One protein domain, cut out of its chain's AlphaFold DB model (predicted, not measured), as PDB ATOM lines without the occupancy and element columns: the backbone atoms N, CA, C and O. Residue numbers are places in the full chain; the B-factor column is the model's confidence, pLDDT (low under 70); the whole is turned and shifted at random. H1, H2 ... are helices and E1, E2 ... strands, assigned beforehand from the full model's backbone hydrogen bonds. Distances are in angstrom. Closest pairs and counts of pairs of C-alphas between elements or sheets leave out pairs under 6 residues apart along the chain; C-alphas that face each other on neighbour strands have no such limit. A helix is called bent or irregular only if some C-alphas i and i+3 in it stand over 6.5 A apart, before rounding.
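AT A GLANCE: This is residues 18 to 103 of the 108 residues of an uncharacterized protein of Streptomyces mobaraensis (UniProt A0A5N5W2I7). A small wall of three antiparallel strands, E1, E2 and E3, is continued past E3 by a second hairpin, E4 and E5, whose strands are turned crosswise to it. H1 packs on E4 and the nearby part of E3, the short H2 covers one face over E3, and H3 runs off as an arm, its residues 98 to 101 sticking out with residues 102 and 103. The printed part has 86 residues, with five named strands and then three named helices along the chain, E1 E2 E3 E4 E5 H1 H2 H3; the class is mixed, helices and strands. The sheets have the orders E1 - E2 - E3 and E4 - E5, both antiparallel. The whole is compact, with a radius of gyration of the C-alphas of 12.9 A and spans of 41 by 28 by 25 A.

IN THESE COORDINATES: E1, residues 20 to 24, begins at C-alpha 20 (-13.123, 10.205, 125.816) and is 13.2 A long. E2, residues 35 to 40, is 16.1 A long. E3 holds residues 47 to 50, E4 residues 58 to 61 and E5 residues 65 to 68, where C-alpha 68 is at (-10.644, -7.435, 132.400). H1, residues 69 to 77, is irregular: C-alphas 71 and 74 are 9.4 A apart. H2 holds residues 82 to 85. H3, residues 91 to 101, is 16.4 A long and ends at C-alpha 101 (-35.667, 13.673, 140.372).

HOW THE PARTS SIT: E1, E2 and E3 form a meander, each strand the antiparallel neighbour of the one before. E1 and E2 are a hairpin at 167 degrees, with N 21 and O 38 at 2.8 A. E2 and E3 are a hairpin at 159 degrees, with N 48 and O 39 at 2.9 A. The closest C-alphas of E3 and E4 are those of Thr 50 and Ala 59, 4.5 A apart. E4 and E5 are a hairpin at 142 degrees, with N 59 and O 67 at 2.8 A. E3 and E5 are only just apart, their closest C-alphas at 8.3 A. The closest C-alphas of E4 and H1 are those of Arg 58 and Ile 69, 5.4 A apart; H1 only grazes the sheet of E1, E2 and E3. H2 is on that sheet, over E3, at a height over the sheet of 7.9 A. H3 is not on that sheet and is apart from H1 and H2. Pairs of O i to N i+4 within hydrogen-bond range number 2 of 5 in H1 and 3 of 7 in H3, and those of O i to N i+3 number 2 of 6 and 5 of 8; H2 is too short for an O i to N i+4 pair.

THE WHOLE: The two C-alphas farthest apart are those of Gly 43 and Arg 103, 41.7 A. The printed part has no cut and no long link. Residues 98 to 103, of which 98 to 101 belong to H3, stand free. The mean pLDDT of the printed part is 74.6, and the model's confidence is low, under 70, in residues 24 to 34 and 88 to 103.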
ATOM      1  N   ALA A  18     -15.512  14.608 121.075       75.69
ATOM      2  CA  ALA A  18     -14.787  13.960 122.153       75.69
ATOM      3  C   ALA A  18     -14.496  12.484 121.825       75.69
ATOM      4  O   ALA A  18     -15.351  11.739 121.342       75.69
ATOM      5  N   ALA A  19     -13.265  12.057 122.102       79.25
ATOM      6  CA  ALA A  19     -12.848  10.656 122.012       79.25
ATOM      7  C   ALA A  19     -12.968   9.927 123.361       79.25
ATOM      8  O   ALA A  19     -12.913   8.696 123.414       79.25
ATOM      9  N   GLU A  20     -13.122  10.688 124.444       84.19
ATOM     10  CA  GLU A  20     -13.123  10.205 125.816       84.19
ATOM     11  C   GLU A  20     -13.939  11.148 126.706       84.19
ATOM     12  O   GLU A  20     -13.876  12.367 126.548       84.19
ATOM     13  N   PHE A  21     -14.677  10.578 127.655       83.00
ATOM     14  CA  PHE A  21     -15.314  11.294 128.754       83.00
ATOM     15  C   PHE A  21     -14.896  10.648 130.066       83.00
ATOM     16  O   PHE A  21     -14.976   9.425 130.193       83.00
ATOM     17  N   ARG A  22     -14.495  11.458 131.046       80.00
ATOM     18  CA  ARG A  22     -14.160  10.992 132.393       80.00
ATOM     19  C   ARG A  22     -15.219  11.459 133.372       80.00
ATOM     20  O   ARG A  22     -15.565  12.638 133.394       80.00
ATOM     21  N   VAL A  23     -15.745  10.526 134.149       75.19
ATOM     22  CA  VAL A  23     -16.768  10.770 135.159       75.19
ATOM     23  C   VAL A  23     -16.187  10.360 136.511       75.19
ATOM     24  O   VAL A  23     -15.975   9.170 136.736       75.19
ATOM     25  N   PRO A  24     -15.924  11.306 137.427       67.00
ATOM     26  CA  PRO A  24     -15.427  10.965 138.752       67.00
ATOM     27  C   PRO A  24     -16.484  10.183 139.546       67.00
ATOM     28  O   PRO A  24     -17.662  10.579 139.615       67.00
ATOM     29  N   ILE A  25     -16.054   9.085 140.170       64.81
ATOM     30  CA  ILE A  25     -16.871   8.310 141.104       64.81
ATOM     31  C   ILE A  25     -16.644   8.901 142.494       64.81
ATOM     32  O   ILE A  25     -15.664   8.609 143.166       64.81
ATOM     33  N   LEU A  26     -17.554   9.779 142.915       57.16
ATOM     34  CA  LEU A  26     -17.421  10.548 144.160       57.16
ATOM     35  C   LEU A  26     -17.605   9.713 145.439       57.16
ATOM     36  O   LEU A  26     -17.478  10.262 146.527       57.16
ATOM     37  N   ASP A  27     -17.914   8.420 145.317       57.97
ATOM     38  CA  ASP A  27     -18.296   7.564 146.447       57.97
ATOM     39  C   ASP A  27     -17.684   6.158 146.360       57.97
ATOM     40  O   ASP A  27     -18.298   5.146 146.700       57.97
ATOM     41  N   VAL A  28     -16.454   6.069 145.852       51.44
ATOM     42  CA  VAL A  28     -15.642   4.887 146.117       51.44
ATOM     43  C   VAL A  28     -14.987   5.069 147.479       51.44
ATOM     44  O   VAL A  28     -14.109   5.911 147.650       51.44
ATOM     45  N   GLY A  29     -15.413   4.277 148.465       47.69
ATOM     46  CA  GLY A  29     -14.653   4.116 149.704       47.69
ATOM     47  C   GLY A  29     -13.169   3.844 149.416       47.69
ATOM     48  O   GLY A  29     -12.798   3.438 148.311       47.69
ATOM     49  N   VAL A  30     -12.315   4.092 150.413       37.41
ATOM     50  CA  VAL A  30     -10.849   3.978 150.312       37.41
ATOM     51  C   VAL A  30     -10.453   2.689 149.571       37.41
ATOM     52  O   VAL A  30     -10.643   1.592 150.090       37.41
ATOM     53  N   GLY A  31      -9.924   2.832 148.347       43.56
ATOM     54  CA  GLY A  31      -9.441   1.724 147.512       43.56
ATOM     55  C   GLY A  31     -10.257   1.391 146.253       43.56
ATOM     56  O   GLY A  31      -9.840   0.511 145.503       43.56
ATOM     57  N   GLY A  32     -11.385   2.056 145.978       52.00
ATOM     58  CA  GLY A  32     -12.091   1.890 144.700       52.00
ATOM     59  C   GLY A  32     -11.537   2.766 143.565       52.00
ATOM     60  O   GLY A  32     -10.834   3.750 143.788       52.00
ATOM     61  N   TYR A  33     -11.854   2.391 142.326       58.22
ATOM     62  CA  TYR A  33     -11.414   3.086 141.113       58.22
ATOM     63  C   TYR A  33     -12.101   4.453 141.031       58.22
ATOM     64  O   TYR A  33     -13.324   4.527 140.987       58.22
ATOM     65  N   GLY A  34     -11.319   5.535 141.073       61.91
ATOM     66  CA  GLY A  34     -11.837   6.897 141.255       61.91
ATOM     67  C   GLY A  34     -12.562   7.498 140.047       61.91
ATOM     68  O   GLY A  34     -13.201   8.541 140.186       61.91
ATOM     69  N   GLU A  35     -12.489   6.873 138.868       71.81
ATOM     70  CA  GLU A  35     -13.041   7.424 137.627       71.81
ATOM     71  C   GLU A  35     -13.663   6.338 136.737       71.81
ATOM     72  O   GLU A  35     -13.084   5.275 136.526       71.81
ATOM     73  N   GLU A  36     -14.829   6.632 136.158       82.44
ATOM     74  CA  GLU A  36     -15.344   5.925 134.984       82.44
ATOM     75  C   GLU A  36     -14.895   6.662 133.725       82.44
ATOM     76  O   GLU A  36     -15.079   7.873 133.591       82.44
ATOM     77  N   VAL A  37     -14.353   5.929 132.760       86.81
ATOM     78  CA  VAL A  37     -13.885   6.484 131.492       86.81
ATOM     79  C   VAL A  37     -14.683   5.874 130.347       86.81
ATOM     80  O   VAL A  37     -14.577   4.682 130.058       86.81
ATOM     81  N   VAL A  38     -15.477   6.707 129.677       88.50
ATOM     82  CA  VAL A  38     -16.234   6.356 128.474       88.50
ATOM     83  C   VAL A  38     -15.391   6.710 127.259       88.50
ATOM     84  O   VAL A  38     -15.206   7.885 126.951       88.50
ATOM     85  N   LYS A  39     -14.868   5.704 126.560       89.75
ATOM     86  CA  LYS A  39     -13.874   5.891 125.497       89.75
ATOM     87  C   LYS A  39     -14.326   5.315 124.167       89.75
ATOM     88  O   LYS A  39     -14.830   4.193 124.094       89.75
ATOM     89  N   ARG A  40     -14.091   6.065 123.095       89.44
ATOM     90  CA  ARG A  40     -14.371   5.642 121.725       89.44
ATOM     91  C   ARG A  40     -13.327   4.634 121.239       89.44
ATOM     92  O   ARG A  40     -12.136   4.755 121.523       89.44
ATOM     93  N   ALA A  41     -13.766   3.643 120.471       89.38
ATOM     94  CA  ALA A  41     -12.887   2.704 119.788       89.38
ATOM     95  C   ALA A  41     -11.974   3.454 118.802       89.38
ATOM     96  O   ALA A  41     -12.484   4.260 118.016       89.38
ATOM     97  N   PRO A  42     -10.661   3.157 118.759       84.31
ATOM     98  CA  PRO A  42      -9.775   3.710 117.738       84.31
ATOM     99  C   PRO A  42     -10.310   3.395 116.337       84.31
ATOM    100  O   PRO A  42     -10.530   2.224 116.015       84.31
ATOM    101  N   GLY A  43     -10.570   4.435 115.539       84.12
ATOM    102  CA  GLY A  43     -11.103   4.316 114.175       84.12
ATOM    103  C   GLY A  43     -12.553   3.820 114.058       84.12
ATOM    104  O   GLY A  43     -13.019   3.592 112.947       84.12
ATOM    105  N   GLY A  44     -13.279   3.638 115.165       85.12
ATOM    106  CA  GLY A  44     -14.642   3.093 115.168       85.12
ATOM    107  C   GLY A  44     -15.700   4.090 115.635       85.12
ATOM    108  O   GLY A  44     -15.396   5.209 116.027       85.12
ATOM    109  N   THR A  45     -16.970   3.690 115.624       87.19
ATOM    110  CA  THR A  45     -18.100   4.454 116.211       87.19
ATOM    111  C   THR A  45     -18.584   3.873 117.540       87.19
ATOM    112  O   THR A  45     -19.488   4.420 118.170       87.19
ATOM    113  N   ARG A  46     -17.981   2.759 117.965       90.94
ATOM    114  CA  ARG A  46     -18.304   2.052 119.203       90.94
ATOM    115  C   ARG A  46     -17.553   2.628 120.392       90.94
ATOM    116  O   ARG A  46     -16.493   3.228 120.232       90.94
ATOM    117  N   TRP A  47     -18.105   2.412 121.572       91.81
ATOM    118  CA  TRP A  47     -17.642   2.962 122.834       91.81
ATOM    119  C   TRP A  47     -17.529   1.863 123.884       91.81
ATOM    120  O   TRP A  47     -18.257   0.867 123.845       91.81
ATOM    121  N   ALA A  48     -16.603   2.066 124.811       91.06
ATOM    122  CA  ALA A  48     -16.382   1.240 125.985       91.06
ATOM    123  C   ALA A  48     -16.547   2.095 127.241       91.06
ATOM    124  O   ALA A  48     -16.194   3.274 127.232       91.06
ATOM    125  N   VAL A  49     -17.051   1.493 128.314       90.19
ATOM    126  CA  VAL A  49     -17.033   2.072 129.660       90.19
ATOM    127  C   VAL A  49     -15.964   1.327 130.441       90.19
ATOM    128  O   VAL A  49     -16.027   0.103 130.542       90.19
ATOM    129  N   THR A  50     -14.964   2.043 130.939       88.62
ATOM    130  CA  THR A  50     -13.810   1.468 131.636       88.62
ATOM    131  C   THR A  50     -13.627   2.095 133.011       88.62
ATOM    132  O   THR A  50     -14.140   3.182 133.259       88.62
ATOM    133  N   ASP A  51     -12.892   1.431 133.896       84.62
ATOM    134  CA  ASP A  51     -12.570   1.930 135.241       84.62
ATOM    135  C   ASP A  51     -11.359   2.883 135.273       84.62
ATOM    136  O   ASP A  51     -10.812   3.165 136.337       84.62
ATOM    137  N   GLY A  52     -10.898   3.340 134.098       80.06
ATOM    138  CA  GLY A  52      -9.807   4.309 133.962       80.06
ATOM    139  C   GLY A  52      -8.440   3.816 134.444       80.06
ATOM    140  O   GLY A  52      -7.485   4.593 134.465       80.06
ATOM    141  N   ALA A  53      -8.322   2.543 134.828       79.62
ATOM    142  CA  ALA A  53      -7.114   2.007 135.430       79.62
ATOM    143  C   ALA A  53      -5.946   1.982 134.435       79.62
ATOM    144  O   ALA A  53      -6.072   1.521 133.302       79.62
ATOM    145  N   PHE A  54      -4.766   2.420 134.876       71.69
ATOM    146  CA  PHE A  54      -3.564   2.360 134.039       71.69
ATOM    147  C   PHE A  54      -3.112   0.915 133.761       71.69
ATOM    148  O   PHE A  54      -2.552   0.622 132.708       71.69
ATOM    149  N   SER A  55      -3.373   0.000 134.697       75.94
ATOM    150  CA  SER A  55      -3.074  -1.428 134.576       75.94
ATOM    151  C   SER A  55      -4.269  -2.259 135.031       75.94
ATOM    152  O   SER A  55      -5.058  -1.806 135.858       75.94
ATOM    153  N   GLY A  56      -4.421  -3.459 134.462       80.88
ATOM    154  CA  GLY A  56      -5.591  -4.293 134.733       80.88
ATOM    155  C   GLY A  56      -6.899  -3.597 134.347       80.88
ATOM    156  O   GLY A  56      -7.870  -3.687 135.087       80.88
ATOM    157  N   LEU A  57      -6.907  -2.874 133.220       86.06
ATOM    158  CA  LEU A  57      -8.063  -2.113 132.748       86.06
ATOM    159  C   LEU A  57      -9.273  -3.038 132.569       86.06
ATOM    160  O   LEU A  57      -9.205  -4.046 131.850       86.06
ATOM    161  N   ARG A  58     -10.386  -2.682 133.211       89.12
ATOM    162  CA  ARG A  58     -11.638  -3.437 133.117       89.12
ATOM    163  C   ARG A  58     -12.665  -2.660 132.323       89.12
ATOM    164  O   ARG A  58     -12.714  -1.433 132.366       89.12
ATOM    165  N   ALA A  59     -13.494  -3.395 131.598       90.19
ATOM    166  CA  ALA A  59     -14.654  -2.870 130.908       90.19
ATOM    167  C   ALA A  59     -15.928  -3.303 131.631       90.19
ATOM    168  O   ALA A  59     -16.008  -4.412 132.168       90.19
ATOM    169  N   TRP A  60     -16.916  -2.417 131.646       88.69
ATOM    170  CA  TRP A  60     -18.240  -2.718 132.163       88.69
ATOM    171  C   TRP A  60     -19.057  -3.457 131.103       88.69
ATOM    172  O   TRP A  60     -19.230  -2.963 129.987       88.69
ATOM    173  N   GLY A  61     -19.572  -4.632 131.460       83.25
ATOM    174  CA  GLY A  61     -20.611  -5.324 130.709       83.25
ATOM    175  C   GLY A  61     -21.967  -5.158 131.392       83.25
ATOM    176  O   GLY A  61     -22.125  -5.530 132.553       83.25
ATOM    177  N   ASP A  62     -22.965  -4.645 130.668       72.56
ATOM    178  CA  ASP A  62     -24.381  -4.686 131.062       72.56
ATOM    179  C   ASP A  62     -24.744  -6.080 131.584       72.56
ATOM    180  O   ASP A  62     -24.574  -7.070 130.870       72.56
ATOM    181  N   GLY A  63     -25.225  -6.147 132.826       70.00
ATOM    182  CA  GLY A  63     -25.654  -7.386 133.482       70.00
ATOM    183  C   GLY A  63     -24.529  -8.329 133.930       70.00
ATOM    184  O   GLY A  63     -24.801  -9.242 134.699       70.00
ATOM    185  N   GLU A  64     -23.284  -8.102 133.505       74.00
ATOM    186  CA  GLU A  64     -22.131  -8.966 133.806       74.00
ATOM    187  C   GLU A  64     -21.137  -8.331 134.789       74.00
ATOM    188  O   GLU A  64     -20.377  -9.037 135.449       74.00
ATOM    189  N   GLY A  65     -21.143  -7.002 134.905       84.00
ATOM    190  CA  GLY A  65     -20.241  -6.270 135.785       84.00
ATOM    191  C   GLY A  65     -18.886  -5.941 135.152       84.00
ATOM    192  O   GLY A  65     -18.727  -5.927 133.930       84.00
ATOM    193  N   TRP A  66     -17.899  -5.628 135.997       87.25
ATOM    194  CA  TRP A  66     -16.536  -5.297 135.572       87.25
ATOM    195  C   TRP A  66     -15.742  -6.548 135.196       87.25
ATOM    196  O   TRP A  66     -15.614  -7.465 136.005       87.25
ATOM    197  N   ARG A  67     -15.139  -6.561 134.002       89.12
ATOM    198  CA  ARG A  67     -14.293  -7.666 133.521       89.12
ATOM    199  C   ARG A  67     -13.021  -7.143 132.871       89.12
ATOM    200  O   ARG A  67     -13.056  -6.102 132.219       89.12
ATOM    201  N   TYR A  68     -11.902  -7.849 133.023       90.06
ATOM    202  CA  TYR A  68     -10.644  -7.435 132.400       90.06
ATOM    203  C   TYR A  68     -10.748  -7.475 130.878       90.06
ATOM    204  O   TYR A  68     -11.250  -8.437 130.295       90.06
ATOM    205  N   ILE A  69     -10.245  -6.428 130.224       91.19
ATOM    206  CA  ILE A  69     -10.261  -6.327 128.759       91.19
ATOM    207  C   ILE A  69      -9.450  -7.456 128.114       91.19
ATOM    208  O   ILE A  69      -9.817  -7.935 127.042       91.19
ATOM    209  N   THR A  70      -8.382  -7.909 128.772       91.25
ATOM    210  CA  THR A  70      -7.570  -9.056 128.339       91.25
ATOM    211  C   THR A  70      -8.377 -10.344 128.233       91.25
ATOM    212  O   THR A  70      -8.086 -11.160 127.365       91.25
ATOM    213  N   ASP A  71      -9.409 -10.498 129.063       91.56
ATOM    214  CA  ASP A  71     -10.174 -11.740 129.175       91.56
ATOM    215  C   ASP A  71     -11.343 -11.773 128.188       91.56
ATOM    216  O   ASP A  71     -11.694 -12.824 127.659       91.56
ATOM    217  N   ILE A  72     -11.965 -10.616 127.936       90.94
ATOM    218  CA  ILE A  72     -13.152 -10.508 127.069       90.94
ATOM    219  C   ILE A  72     -12.808 -10.090 125.632       90.94
ATOM    220  O   ILE A  72     -13.618 -10.248 124.717       90.94
ATOM    221  N   GLY A  73     -11.616  -9.532 125.423       90.88
ATOM    222  CA  GLY A  73     -11.153  -9.048 124.132       90.88
ATOM    223  C   GLY A  73     -11.870  -7.789 123.623       90.88
ATOM    224  O   GLY A  73     -12.899  -7.331 124.125       90.88
ATOM    225  N   ARG A  74     -11.314  -7.220 122.548       88.62
ATOM    226  CA  ARG A  74     -11.700  -5.902 122.014       88.62
ATOM    227  C   ARG A  74     -13.170  -5.808 121.583       88.62
ATOM    228  O   ARG A  74     -13.788  -4.765 121.782       88.62
ATOM    229  N   ALA A  75     -13.719  -6.862 120.979       88.94
ATOM    230  CA  ALA A  75     -15.091  -6.852 120.468       88.94
ATOM    231  C   ALA A  75     -16.124  -6.716 121.599       88.94
ATOM    232  O   ALA A  75     -17.061  -5.930 121.482       88.94
ATOM    233  N   ALA A  76     -15.911  -7.422 122.713       88.44
ATOM    234  CA  ALA A  76     -16.766  -7.319 123.891       88.44
ATOM    235  C   ALA A  76     -16.556  -5.993 124.641       88.44
ATOM    236  O   ALA A  76     -17.507  -5.445 125.188       88.44
ATOM    237  N   THR A  77     -15.339  -5.439 124.624       91.50
ATOM    238  CA  THR A  77     -15.040  -4.127 125.221       91.50
ATOM    239  C   THR A  77     -15.781  -2.979 124.527       91.50
ATOM    240  O   THR A  77     -16.405  -2.152 125.188       91.50
ATOM    241  N   TYR A  78     -15.729  -2.906 123.193       90.81
ATOM    242  CA  TYR A  78     -16.303  -1.803 122.412       90.81
ATOM    243  C   TYR A  78     -17.646  -2.187 121.792       90.81
ATOM    244  O   TYR A  78     -17.788  -2.268 120.570       90.81
ATOM    245  N   ARG A  79     -18.648  -2.421 122.638       88.75
ATOM    246  CA  ARG A  79     -19.972  -2.885 122.194       88.75
ATOM    247  C   ARG A  79     -21.037  -1.789 122.131       88.75
ATOM    248  O   ARG A  79     -21.967  -1.869 121.324       88.75
ATOM    249  N   HIS A  80     -20.880  -0.724 122.911       87.94
ATOM    250  CA  HIS A  80     -21.901   0.311 123.062       87.94
ATOM    251  C   HIS A  80     -21.837   1.347 121.936       87.94
ATOM    252  O   HIS A  80     -20.768   1.640 121.397       87.94
ATOM    253  N   ASN A  81     -22.975   1.941 121.584       88.69
ATOM    254  CA  ASN A  81     -22.958   3.265 120.960       88.69
ATOM    255  C   ASN A  81     -22.703   4.349 122.031       88.69
ATOM    256  O   ASN A  81     -22.697   4.052 123.227       88.69
ATOM    257  N   ARG A  82     -22.482   5.602 121.612       84.75
ATOM    258  CA  ARG A  82     -22.162   6.704 122.535       84.75
ATOM    259  C   ARG A  82     -23.210   6.855 123.636       84.75
ATOM    260  O   ARG A  82     -22.863   6.884 124.808       84.75
ATOM    261  N   ASP A  83     -24.484   6.930 123.268       82.56
ATOM    262  CA  ASP A  83     -25.556   7.243 124.215       82.56
ATOM    263  C   ASP A  83     -25.803   6.092 125.198       82.56
ATOM    264  O   ASP A  83     -26.089   6.329 126.367       82.56
ATOM    265  N   GLN A  84     -25.635   4.846 124.750       83.50
ATOM    266  CA  GLN A  84     -25.628   3.669 125.617       83.50
ATOM    267  C   GLN A  84     -24.457   3.714 126.593       83.50
ATOM    268  O   GLN A  84     -24.669   3.562 127.789       83.50
ATOM    269  N   ALA A  85     -23.242   3.993 126.118       82.56
ATOM    270  CA  ALA A  85     -22.078   4.136 126.988       82.56
ATOM    271  C   ALA A  85     -22.208   5.336 127.938       82.56
ATOM    272  O   ALA A  85     -21.594   5.345 128.999       82.56
ATOM    273  N   LEU A  86     -23.029   6.333 127.583       79.50
ATOM    274  CA  LEU A  86     -23.362   7.482 128.418       79.50
ATOM    275  C   LEU A  86     -24.562   7.256 129.368       79.50
ATOM    276  O   LEU A  86     -24.871   8.135 130.169       79.50
ATOM    277  N   LYS A  87     -25.232   6.104 129.324       77.19
ATOM    278  CA  LYS A  87     -26.380   5.787 130.198       77.19
ATOM    279  C   LYS A  87     -26.157   4.515 131.010       77.19
ATOM    280  O   LYS A  87     -26.397   4.504 132.208       77.19
ATOM    281  N   GLY A  88     -25.661   3.463 130.366       66.19
ATOM    282  CA  GLY A  88     -25.506   2.108 130.903       66.19
ATOM    283  C   GLY A  88     -24.230   1.876 131.705       66.19
ATOM    284  O   GLY A  88     -23.714   0.764 131.707       66.19
ATOM    285  N   GLY A  89     -23.689   2.913 132.350       65.44
ATOM    286  CA  GLY A  89     -22.562   2.723 133.266       65.44
ATOM    287  C   GLY A  89     -22.938   1.847 134.476       65.44
ATOM    288  O   GLY A  89     -24.111   1.500 134.648       65.44
ATOM    289  N   PRO A  90     -21.962   1.507 135.331       63.62
ATOM    290  CA  PRO A  90     -22.184   0.827 136.604       63.62
ATOM    291  C   PRO A  90     -23.341   1.433 137.418       63.62
ATOM    292  O   PRO A  90     -23.648   2.619 137.281       63.62
ATOM    293  N   PRO A  91     -23.971   0.669 138.328       55.19
ATOM    294  CA  PRO A  91     -25.138   1.114 139.102       55.19
ATOM    295  C   PRO A  91     -24.943   2.432 139.880       55.19
ATOM    296  O   PRO A  91     -25.924   3.139 140.121       55.19
ATOM    297  N   GLY A  92     -23.700   2.831 140.189       52.22
ATOM    298  CA  GLY A  92     -23.373   4.151 140.756       52.22
ATOM    299  C   GLY A  92     -23.753   5.343 139.862       52.22
ATOM    300  O   GLY A  92     -23.902   6.465 140.345       52.22
ATOM    301  N   ARG A  93     -23.985   5.107 138.567       57.53
ATOM    302  CA  ARG A  93     -24.447   6.098 137.594       57.53
ATOM    303  C   ARG A  93     -25.971   6.222 137.543       57.53
ATOM    304  O   ARG A  93     -26.486   7.335 137.550       57.53
ATOM    305  N   ALA A  94     -26.694   5.099 137.549       49.25
ATOM    306  CA  ALA A  94     -28.161   5.079 137.488       49.25
ATOM    307  C   ALA A  94     -28.821   5.609 138.777       49.25
ATOM    308  O   ALA A  94     -29.876   6.241 138.723       49.25
ATOM    309  N   ALA A  95     -28.176   5.425 139.935       42.81
ATOM    310  CA  ALA A  95     -28.652   5.970 141.208       42.81
ATOM    311  C   ALA A  95     -28.667   7.518 141.244       42.81
ATOM    312  O   ALA A  95     -29.475   8.111 141.960       42.81
ATOM    313  N   ARG A  96     -27.828   8.190 140.436       47.41
ATOM    314  CA  ARG A  96     -27.748   9.665 140.362       47.41
ATOM    315  C   ARG A  96     -28.939  10.274 139.613       47.41
ATOM    316  O   ARG A  96     -29.486  11.277 140.071       47.41
ATOM    317  N   ASP A  97     -29.399   9.635 138.536       46.19
ATOM    318  CA  ASP A  97     -30.560  10.099 137.754       46.19
ATOM    319  C   ASP A  97     -31.879   9.997 138.543       46.19
ATOM    320  O   ASP A  97     -32.782  10.819 138.367       46.19
ATOM    321  N   GLY A  98     -31.983   9.025 139.457       41.28
ATOM    322  CA  GLY A  98     -33.114   8.895 140.382       41.28
ATOM    323  C   GLY A  98     -33.081   9.905 141.535       41.28
ATOM    324  O   GLY A  98     -34.119  10.467 141.893       41.28
ATOM    325  N   LEU A  99     -31.898  10.193 142.091       39.69
ATOM    326  CA  LEU A  99     -31.746  11.101 143.235       39.69
ATOM    327  C   LEU A  99     -32.003  12.572 142.863       39.69
ATOM    328  O   LEU A  99     -32.577  13.315 143.658       39.69
ATOM    329  N   LEU A 100     -31.653  12.985 141.638       45.47
ATOM    330  CA  LEU A 100     -31.923  14.340 141.141       45.47
ATOM    331  C   LEU A 100     -33.415  14.592 140.860       45.47
ATOM    332  O   LEU A 100     -33.871  15.722 140.998       45.47
ATOM    333  N   ARG A 101     -34.204  13.555 140.546       48.41
ATOM    334  CA  ARG A 101     -35.667  13.673 140.372       48.41
ATOM    335  C   ARG A 101     -36.458  13.571 141.680       48.41
ATOM    336  O   ARG A 101     -37.634  13.920 141.708       48.41
ATOM    337  N   GLY A 102     -35.839  13.091 142.761       39.81
ATOM    338  CA  GLY A 102     -36.496  12.874 144.056       39.81
ATOM    339  C   GLY A 102     -36.545  14.093 144.984       39.81
ATOM    340  O   GLY A 102     -37.257  14.055 145.987       39.81
ATOM    341  N   ARG A 103     -35.813  15.177 144.682       49.50
ATOM    342  CA  ARG A 103     -35.742  16.373 145.546       49.50
ATOM    343  C   ARG A 103     -36.796  17.450 145.274       49.50
ATOM    344  O   ARG A 103     -36.858  18.396 146.046       49.50
TER     345      ARG A 103